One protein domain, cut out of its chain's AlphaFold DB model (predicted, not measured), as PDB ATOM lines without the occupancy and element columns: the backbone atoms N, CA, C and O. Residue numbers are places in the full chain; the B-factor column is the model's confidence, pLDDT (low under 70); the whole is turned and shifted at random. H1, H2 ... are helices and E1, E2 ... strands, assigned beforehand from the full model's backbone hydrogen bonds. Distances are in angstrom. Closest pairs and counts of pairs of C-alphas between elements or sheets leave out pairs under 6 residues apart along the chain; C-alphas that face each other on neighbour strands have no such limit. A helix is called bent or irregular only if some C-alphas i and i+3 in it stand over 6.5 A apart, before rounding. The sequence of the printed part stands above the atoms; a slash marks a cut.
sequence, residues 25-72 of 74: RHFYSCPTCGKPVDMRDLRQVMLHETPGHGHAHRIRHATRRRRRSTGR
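AT A GLANCE: This is residues 25 to 72 of the 74 residues of an uncharacterized protein of Mesorhizobium sp (UniProt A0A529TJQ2). A small head with a long helical arm: the head is a short hairpin of two strands, E1 and E2, with the short helix H1 next to E2, and residues 59 to 72, of which 59 to 70 belong to the helix H2, stick out from it and make much of the length. The printed part has 48 residues, with two named strands and two named helices in the order E1, E2, H1, H2 along the chain. The sheet has the order E1 - E2 and is antiparallel, and the class is mostly helix. The whole is loose, with a radius of gyration of the C-alphas of 13.6 A, and elongated, spanning 41 by 24 by 14 A.

HOW THE PARTS SIT: E1, residues 27 to 29, and E2, residues 36 to 38, form a hairpin, with 144 degrees between their N-to-C directions. The C-alphas of Tyr 28 and Val 37 face each other at 5.4 A. N 28 and O 37, 3.0 A apart, and N 37 and O 28, 2.8 A apart, are within hydrogen-bond range. H1, residues 42 to 49, has 5 pairs of C-alphas within 8 A of E2. The closest C-alphas of E2 and H1 are those of Val 37 and Gln 44, 6.3 A apart. E1 and H1 are apart. H2, residues 55 to 70, is apart from E1, E2 and H1. In H1 every O i to N i+4 pair is within hydrogen-bond range, and in H2 10 of 12 are.

IN THESE COORDINATES: E1 begins at C-alpha 27, at (-36.551, -34.784, -44.381), and is 6.7 A long from first to last C-alpha. E2, from Pro 36 to Asp 38, is 6.6 A long. H1 begins at C-alpha 42, at (-43.121, -44.592, -47.097), and is 10.4 A long. H2, the longest helix, is 24.0 A long and ends at C-alpha 70, at (-18.902, -38.079, -16.071). H2 is neither bent nor irregular, but only just: C-alphas 55 and 58 are 6.0 A apart.

THE WHOLE: The two C-alphas farthest apart are those of Leu 42 and Arg 72, at 41.5 A. Residues 59 to 72 stand free, and the body without them has 34 residues and spans 25 by 15 by 12 A. The printed part has no cut. The links from E2 to H1 and from H1 to H2 are tight, and the link from E1 to E2, of 6 residues, is short. The mean pLDDT of the printed part is 76.9. Residues 54 to 72 are under 70, and the mean pLDDT of H2 is 60.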
ATOM      1  N   ARG A  25     -34.553 -31.088 -48.025       84.25
ATOM      2  CA  ARG A  25     -35.990 -30.767 -48.069       84.25
ATOM      3  C   ARG A  25     -36.891 -31.995 -48.004       84.25
ATOM      4  O   ARG A  25     -38.071 -31.854 -47.703       84.25
ATOM      5  N   HIS A  26     -36.352 -33.185 -48.256       87.81
ATOM      6  CA  HIS A  26     -37.104 -34.434 -48.154       87.81
ATOM      7  C   HIS A  26     -37.242 -34.943 -46.721       87.81
ATOM      8  O   HIS A  26     -37.996 -35.881 -46.487       87.81
ATOM      9  N   PHE A  27     -36.536 -34.339 -45.763       91.31
ATOM     10  CA  PHE A  27     -36.551 -34.784 -44.381       91.31
ATOM     11  C   PHE A  27     -37.376 -33.841 -43.508       91.31
ATOM     12  O   PHE A  27     -37.067 -32.654 -43.409       91.31
ATOM     13  N   TYR A  28     -38.362 -34.378 -42.788       90.69
ATOM     14  CA  TYR A  28     -39.017 -33.655 -41.693       90.69
ATOM     15  C   TYR A  28     -38.544 -34.181 -40.340       90.69
ATOM     16  O   TYR A  28     -38.197 -35.351 -40.186       90.69
ATOM     17  N   SER A  29     -38.517 -33.313 -39.332       90.38
ATOM     18  CA  SER A  29     -38.183 -33.732 -37.969       90.38
ATOM     19  C   SER A  29     -39.426 -34.292 -37.284       90.38
ATOM     20  O   SER A  29     -40.407 -33.575 -37.100       90.38
ATOM     21  N   CYS A  30     -39.391 -35.561 -36.877       89.00
ATOM     22  CA  CYS A  30     -40.489 -36.168 -36.133       89.00
ATOM     23  C   CYS A  30     -40.660 -35.480 -34.759       89.00
ATOM     24  O   CYS A  30     -39.704 -35.472 -33.976       89.00
ATOM     25  N   PRO A  31     -41.854 -34.973 -34.399       84.19
ATOM     26  CA  PRO A  31     -42.068 -34.264 -33.132       84.19
ATOM     27  C   PRO A  31     -41.954 -35.181 -31.904       84.19
ATOM     28  O   PRO A  31     -41.601 -34.731 -30.817       84.19
ATOM     29  N   THR A  32     -42.201 -36.481 -32.072       84.38
ATOM     30  CA  THR A  32     -42.207 -37.460 -30.975       84.38
ATOM     31  C   THR A  32     -40.802 -37.919 -30.591       84.38
ATOM     32  O   THR A  32     -40.499 -38.100 -29.409       84.38
ATOM     33  N   CYS A  33     -39.930 -38.146 -31.577       85.19
ATOM     34  CA  CYS A  33     -38.598 -38.715 -31.343       85.19
ATOM     35  C   CYS A  33     -37.430 -37.822 -31.791       85.19
ATOM     36  O   CYS A  33     -36.280 -38.145 -31.479       85.19
ATOM     37  N   GLY A  34     -37.705 -36.708 -32.480       84.88
ATOM     38  CA  GLY A  34     -36.719 -35.716 -32.920       84.88
ATOM     39  C   GLY A  34     -35.814 -36.174 -34.064       84.88
ATOM     40  O   GLY A  34     -34.799 -35.534 -34.326       84.88
ATOM     41  N   LYS A  35     -36.121 -37.305 -34.707       86.12
ATOM     42  CA  LYS A  35     -35.322 -37.842 -35.813       86.12
ATOM     43  C   LYS A  35     -35.767 -37.266 -37.158       86.12
ATOM     44  O   LYS A  35     -36.968 -37.056 -37.328       86.12
ATOM     45  N   PRO A  36     -34.837 -37.064 -38.109       90.12
ATOM     46  CA  PRO A  36     -35.202 -36.791 -39.490       90.12
ATOM     47  C   PRO A  36     -35.862 -38.035 -40.097       90.12
ATOM     48  O   PRO A  36     -35.337 -39.145 -39.977       90.12
ATOM     49  N   VAL A  37     -37.015 -37.838 -40.723       90.56
ATOM     50  CA  VAL A  37     -37.792 -38.857 -41.430       90.56
ATOM     51  C   VAL A  37     -37.798 -38.483 -42.902       90.56
ATOM     52  O   VAL A  37     -38.178 -37.360 -43.228       90.56
ATOM     53  N   ASP A  38     -37.362 -39.397 -43.766       91.69
ATOM     54  CA  ASP A  38     -37.432 -39.206 -45.214       91.69
ATOM     55  C   ASP A  38     -38.884 -39.360 -45.683       91.69
ATOM     56  O   ASP A  38     -39.505 -40.404 -45.487       91.69
ATOM     57  N   MET A  39     -39.425 -38.318 -46.307       89.12
ATOM     58  CA  MET A  39     -40.772 -38.304 -46.882       89.12
ATOM     59  C   MET A  39     -40.893 -39.201 -48.119       89.12
ATOM     60  O   MET A  39     -42.005 -39.549 -48.512       89.12
ATOM     61  N   ARG A  40     -39.771 -39.563 -48.751       89.50
ATOM     62  CA  ARG A  40     -39.736 -40.435 -49.935       89.50
ATOM     63  C   ARG A  40     -39.804 -41.913 -49.559       89.50
ATOM     64  O   ARG A  40     -40.272 -42.717 -50.363       89.50
ATOM     65  N   ASP A  41     -39.363 -42.274 -48.352       90.88
ATOM     66  CA  ASP A  41     -39.480 -43.636 -47.830       90.88
ATOM     67  C   ASP A  41     -40.784 -43.792 -47.034       90.88
ATOM     68  O   ASP A  41     -40.853 -43.544 -45.826       90.88
ATOM     69  N   LEU A  42     -41.825 -44.284 -47.713       90.25
ATOM     70  CA  LEU A  42     -43.121 -44.592 -47.097       90.25
ATOM     71  C   LEU A  42     -43.003 -45.503 -45.871       90.25
ATOM     72  O   LEU A  42     -43.785 -45.357 -44.931       90.25
ATOM     73  N   ARG A  43     -42.023 -46.414 -45.826       91.12
ATOM     74  CA  ARG A  43     -41.835 -47.293 -44.664       91.12
ATOM     75  C   ARG A  43     -41.399 -46.491 -43.444       91.12
ATOM     76  O   ARG A  43     -41.823 -46.799 -42.328       91.12
ATOM     77  N   GLN A  44     -40.571 -45.464 -43.638       90.88
ATOM     78  CA  GLN A  44     -40.190 -44.559 -42.558       90.88
ATOM     79  C   GLN A  44     -41.368 -43.699 -42.110       90.88
ATOM     80  O   GLN A  44     -41.563 -43.572 -40.900       90.88
ATOM     81  N   VAL A  45     -42.154 -43.163 -43.045       90.25
ATOM     82  CA  VAL A  45     -43.343 -42.356 -42.726       90.25
ATOM     83  C   VAL A  45     -44.337 -43.174 -41.897       90.25
ATOM     84  O   VAL A  45     -44.639 -42.797 -40.766       90.25
ATOM     85  N   MET A  46     -44.734 -44.358 -42.373       91.12
ATOM     86  CA  MET A  46     -45.695 -45.234 -41.685       91.12
ATOM     87  C   MET A  46     -45.243 -45.633 -40.269       91.12
ATOM     88  O   MET A  46     -46.042 -45.655 -39.328       91.12
ATOM     89  N   LEU A  47     -43.948 -45.916 -40.082       88.88
ATOM     90  CA  LEU A  47     -43.402 -46.226 -38.757       88.88
ATOM     91  C   LEU A  47     -43.507 -45.030 -37.799       88.88
ATOM     92  O   LEU A  47     -43.771 -45.220 -36.612       88.88
ATOM     93  N   HIS A  48     -43.284 -43.810 -38.291       89.75
ATOM     94  CA  HIS A  48     -43.299 -42.601 -37.463       89.75
ATOM     95  C   HIS A  48     -44.708 -42.054 -37.208       89.75
ATOM     96  O   HIS A  48     -44.904 -41.365 -36.206       89.75
ATOM     97  N   GLU A  49     -45.688 -42.387 -38.046       85.06
ATOM     98  CA  GLU A  49     -47.106 -42.123 -37.765       85.06
ATOM     99  C   GLU A  49     -47.670 -43.059 -36.686       85.06
ATOM    100  O   GLU A  49     -48.585 -42.690 -35.951       85.06
ATOM    101  N   THR A  50     -47.080 -44.247 -36.519       84.88
ATOM    102  CA  THR A  50     -47.501 -45.197 -35.485       84.88
ATOM    103  C   THR A  50     -46.917 -44.817 -34.111       84.88
ATOM    104  O   THR A  50     -45.702 -44.602 -33.984       84.88
ATOM    105  N   PRO A  51     -47.723 -44.757 -33.032       78.75
ATOM    106  CA  PRO A  51     -47.213 -44.518 -31.683       78.75
ATOM    107  C   PRO A  51     -46.251 -45.637 -31.240       78.75
ATOM    108  O   PRO A  51     -46.480 -46.812 -31.494       78.75
ATOM    109  N   GLY A  52     -45.157 -45.278 -30.555       78.06
ATOM    110  CA  GLY A  52     -44.185 -46.240 -29.999       78.06
ATOM    111  C   GLY A  52     -42.811 -46.283 -30.682       78.06
ATOM    112  O   GLY A  52     -41.858 -46.814 -30.107       78.06
ATOM    113  N   HIS A  53     -42.637 -45.628 -31.833       81.75
ATOM    114  CA  HIS A  53     -41.368 -45.596 -32.584       81.75
ATOM    115  C   HIS A  53     -40.193 -44.892 -31.857       81.75
ATOM    116  O   HIS A  53     -39.031 -45.015 -32.250       81.75
ATOM    117  N   GLY A  54     -40.455 -44.153 -30.771       68.38
ATOM    118  CA  GLY A  54     -39.457 -43.363 -30.033       68.38
ATOM    119  C   GLY A  54     -38.700 -44.090 -28.909       68.38
ATOM    120  O   GLY A  54     -37.787 -43.504 -28.316       68.38
ATOM    121  N   HIS A  55     -39.042 -45.341 -28.581       62.94
ATOM    122  CA  HIS A  55     -38.617 -45.947 -27.309       62.94
ATOM    123  C   HIS A  55     -37.097 -46.204 -27.212       62.94
ATOM    124  O   HIS A  55     -36.464 -45.888 -26.203       62.94
ATOM    125  N   ALA A  56     -36.463 -46.677 -28.289       60.34
ATOM    126  CA  ALA A  56     -35.037 -47.030 -28.278       60.34
ATOM    127  C   ALA A  56     -34.081 -45.815 -28.218       60.34
ATOM    128  O   ALA A  56     -32.928 -45.937 -27.794       60.34
ATOM    129  N   HIS A  57     -34.523 -44.625 -28.641       58.84
ATOM    130  CA  HIS A  57     -33.652 -43.446 -28.722       58.84
ATOM    131  C   HIS A  57     -33.459 -42.749 -27.370       58.84
ATOM    132  O   HIS A  57     -32.360 -42.270 -27.070       58.84
ATOM    133  N   ARG A  58     -34.499 -42.748 -26.523       57.22
ATOM    134  CA  ARG A  58     -34.452 -42.142 -25.183       57.22
ATOM    135  C   ARG A  58     -33.346 -42.771 -24.325       57.22
ATOM    136  O   ARG A  58     -32.609 -42.048 -23.657       57.22
ATOM    137  N   ILE A  59     -33.154 -44.088 -24.438       60.59
ATOM    138  CA  ILE A  59     -32.091 -44.827 -23.739       60.59
ATOM    139  C   ILE A  59     -30.701 -44.343 -24.186       60.59
ATOM    140  O   ILE A  59     -29.857 -44.022 -23.352       60.59
ATOM    141  N   ARG A  60     -30.466 -44.210 -25.500       60.34
ATOM    142  CA  ARG A  60     -29.167 -43.769 -26.049       60.34
ATOM    143  C   ARG A  60     -28.833 -42.313 -25.701       60.34
ATOM    144  O   ARG A  60     -27.673 -41.994 -25.445       60.34
ATOM    145  N   HIS A  61     -29.824 -41.421 -25.670       60.62
ATOM    146  CA  HIS A  61     -29.608 -40.034 -25.238       60.62
ATOM    147  C   HIS A  61     -29.301 -39.929 -23.742       60.62
ATOM    148  O   HIS A  61     -28.407 -39.169 -23.363       60.62
ATOM    149  N   ALA A  62     -29.987 -40.707 -22.900       60.84
ATOM    150  CA  ALA A  62     -29.708 -40.755 -21.467       60.84
ATOM    151  C   ALA A  62     -28.283 -41.261 -21.187       60.84
ATOM    152  O   ALA A  62     -27.557 -40.652 -20.399       60.84
ATOM    153  N   THR A  63     -27.841 -42.316 -21.881       59.81
ATOM    154  CA  THR A  63     -26.480 -42.851 -21.720       59.81
ATOM    155  C   THR A  63     -25.408 -41.897 -22.254       59.81
ATOM    156  O   THR A  63     -24.393 -41.698 -21.585       59.81
ATOM    157  N   ARG A  64     -25.632 -41.231 -23.400       60.97
ATOM    158  CA  ARG A  64     -24.717 -40.192 -23.918       60.97
ATOM    159  C   ARG A  64     -24.608 -38.984 -22.986       60.97
ATOM    160  O   ARG A  64     -23.496 -38.522 -22.742       60.97
ATOM    161  N   ARG A  65     -25.728 -38.488 -22.441       61.00
ATOM    162  CA  ARG A  65     -25.715 -37.390 -21.455       61.00
ATOM    163  C   ARG A  65     -24.921 -37.774 -20.207       61.00
ATOM    164  O   ARG A  65     -24.064 -36.996 -19.804       61.00
ATOM    165  N   ARG A  66     -25.130 -38.985 -19.672       59.34
ATOM    166  CA  ARG A  66     -24.357 -39.504 -18.529       59.34
ATOM    167  C   ARG A  66     -22.857 -39.572 -18.822       59.34
ATOM    168  O   ARG A  66     -22.073 -39.069 -18.031       59.34
ATOM    169  N   ARG A  67     -22.448 -40.105 -19.979       59.59
ATOM    170  CA  ARG A  67     -21.023 -40.148 -20.367       59.59
ATOM    171  C   ARG A  67     -20.394 -38.756 -20.459       59.59
ATOM    172  O   ARG A  67     -19.246 -38.577 -20.074       59.59
ATOM    173  N   ARG A  68     -21.139 -37.762 -20.955       60.25
ATOM    174  CA  ARG A  68     -20.647 -36.382 -21.074       60.25
ATOM    175  C   ARG A  68     -20.563 -35.670 -19.721       60.25
ATOM    176  O   ARG A  68     -19.659 -34.863 -19.544       60.25
ATOM    177  N   SER A  69     -21.458 -35.970 -18.775       59.97
ATOM    178  CA  SER A  69     -21.377 -35.434 -17.410       59.97
ATOM    179  C   SER A  69     -20.254 -36.077 -16.596       59.97
ATOM    180  O   SER A  69     -19.585 -35.375 -15.853       59.97
ATOM    181  N   THR A  70     -20.000 -37.379 -16.765       60.78
ATOM    182  CA  THR A  70     -18.902 -38.079 -16.071       60.78
ATOM    183  C   THR A  70     -17.536 -37.874 -16.731       60.78
ATOM    184  O   THR A  70     -16.519 -38.152 -16.115       60.78
ATOM    185  N   GLY A  71     -17.492 -37.423 -17.989       59.56
ATOM    186  CA  GLY A  71     -16.252 -37.112 -18.713       59.56
ATOM    187  C   GLY A  71     -15.766 -35.666 -18.552       59.56
ATOM    188  O   GLY A  71     -14.697 -35.336 -19.051       59.56
ATOM    189  N   ARG A  72     -16.535 -34.798 -17.877       57.53
ATOM    190  CA  ARG A  72     -16.190 -33.392 -17.589       57.53
ATOM    191  C   ARG A  72     -15.730 -33.223 -16.135       57.53
ATOM    192  O   ARG A  72     -16.178 -32.326 -15.432       57.53
TER     193      ARG A  72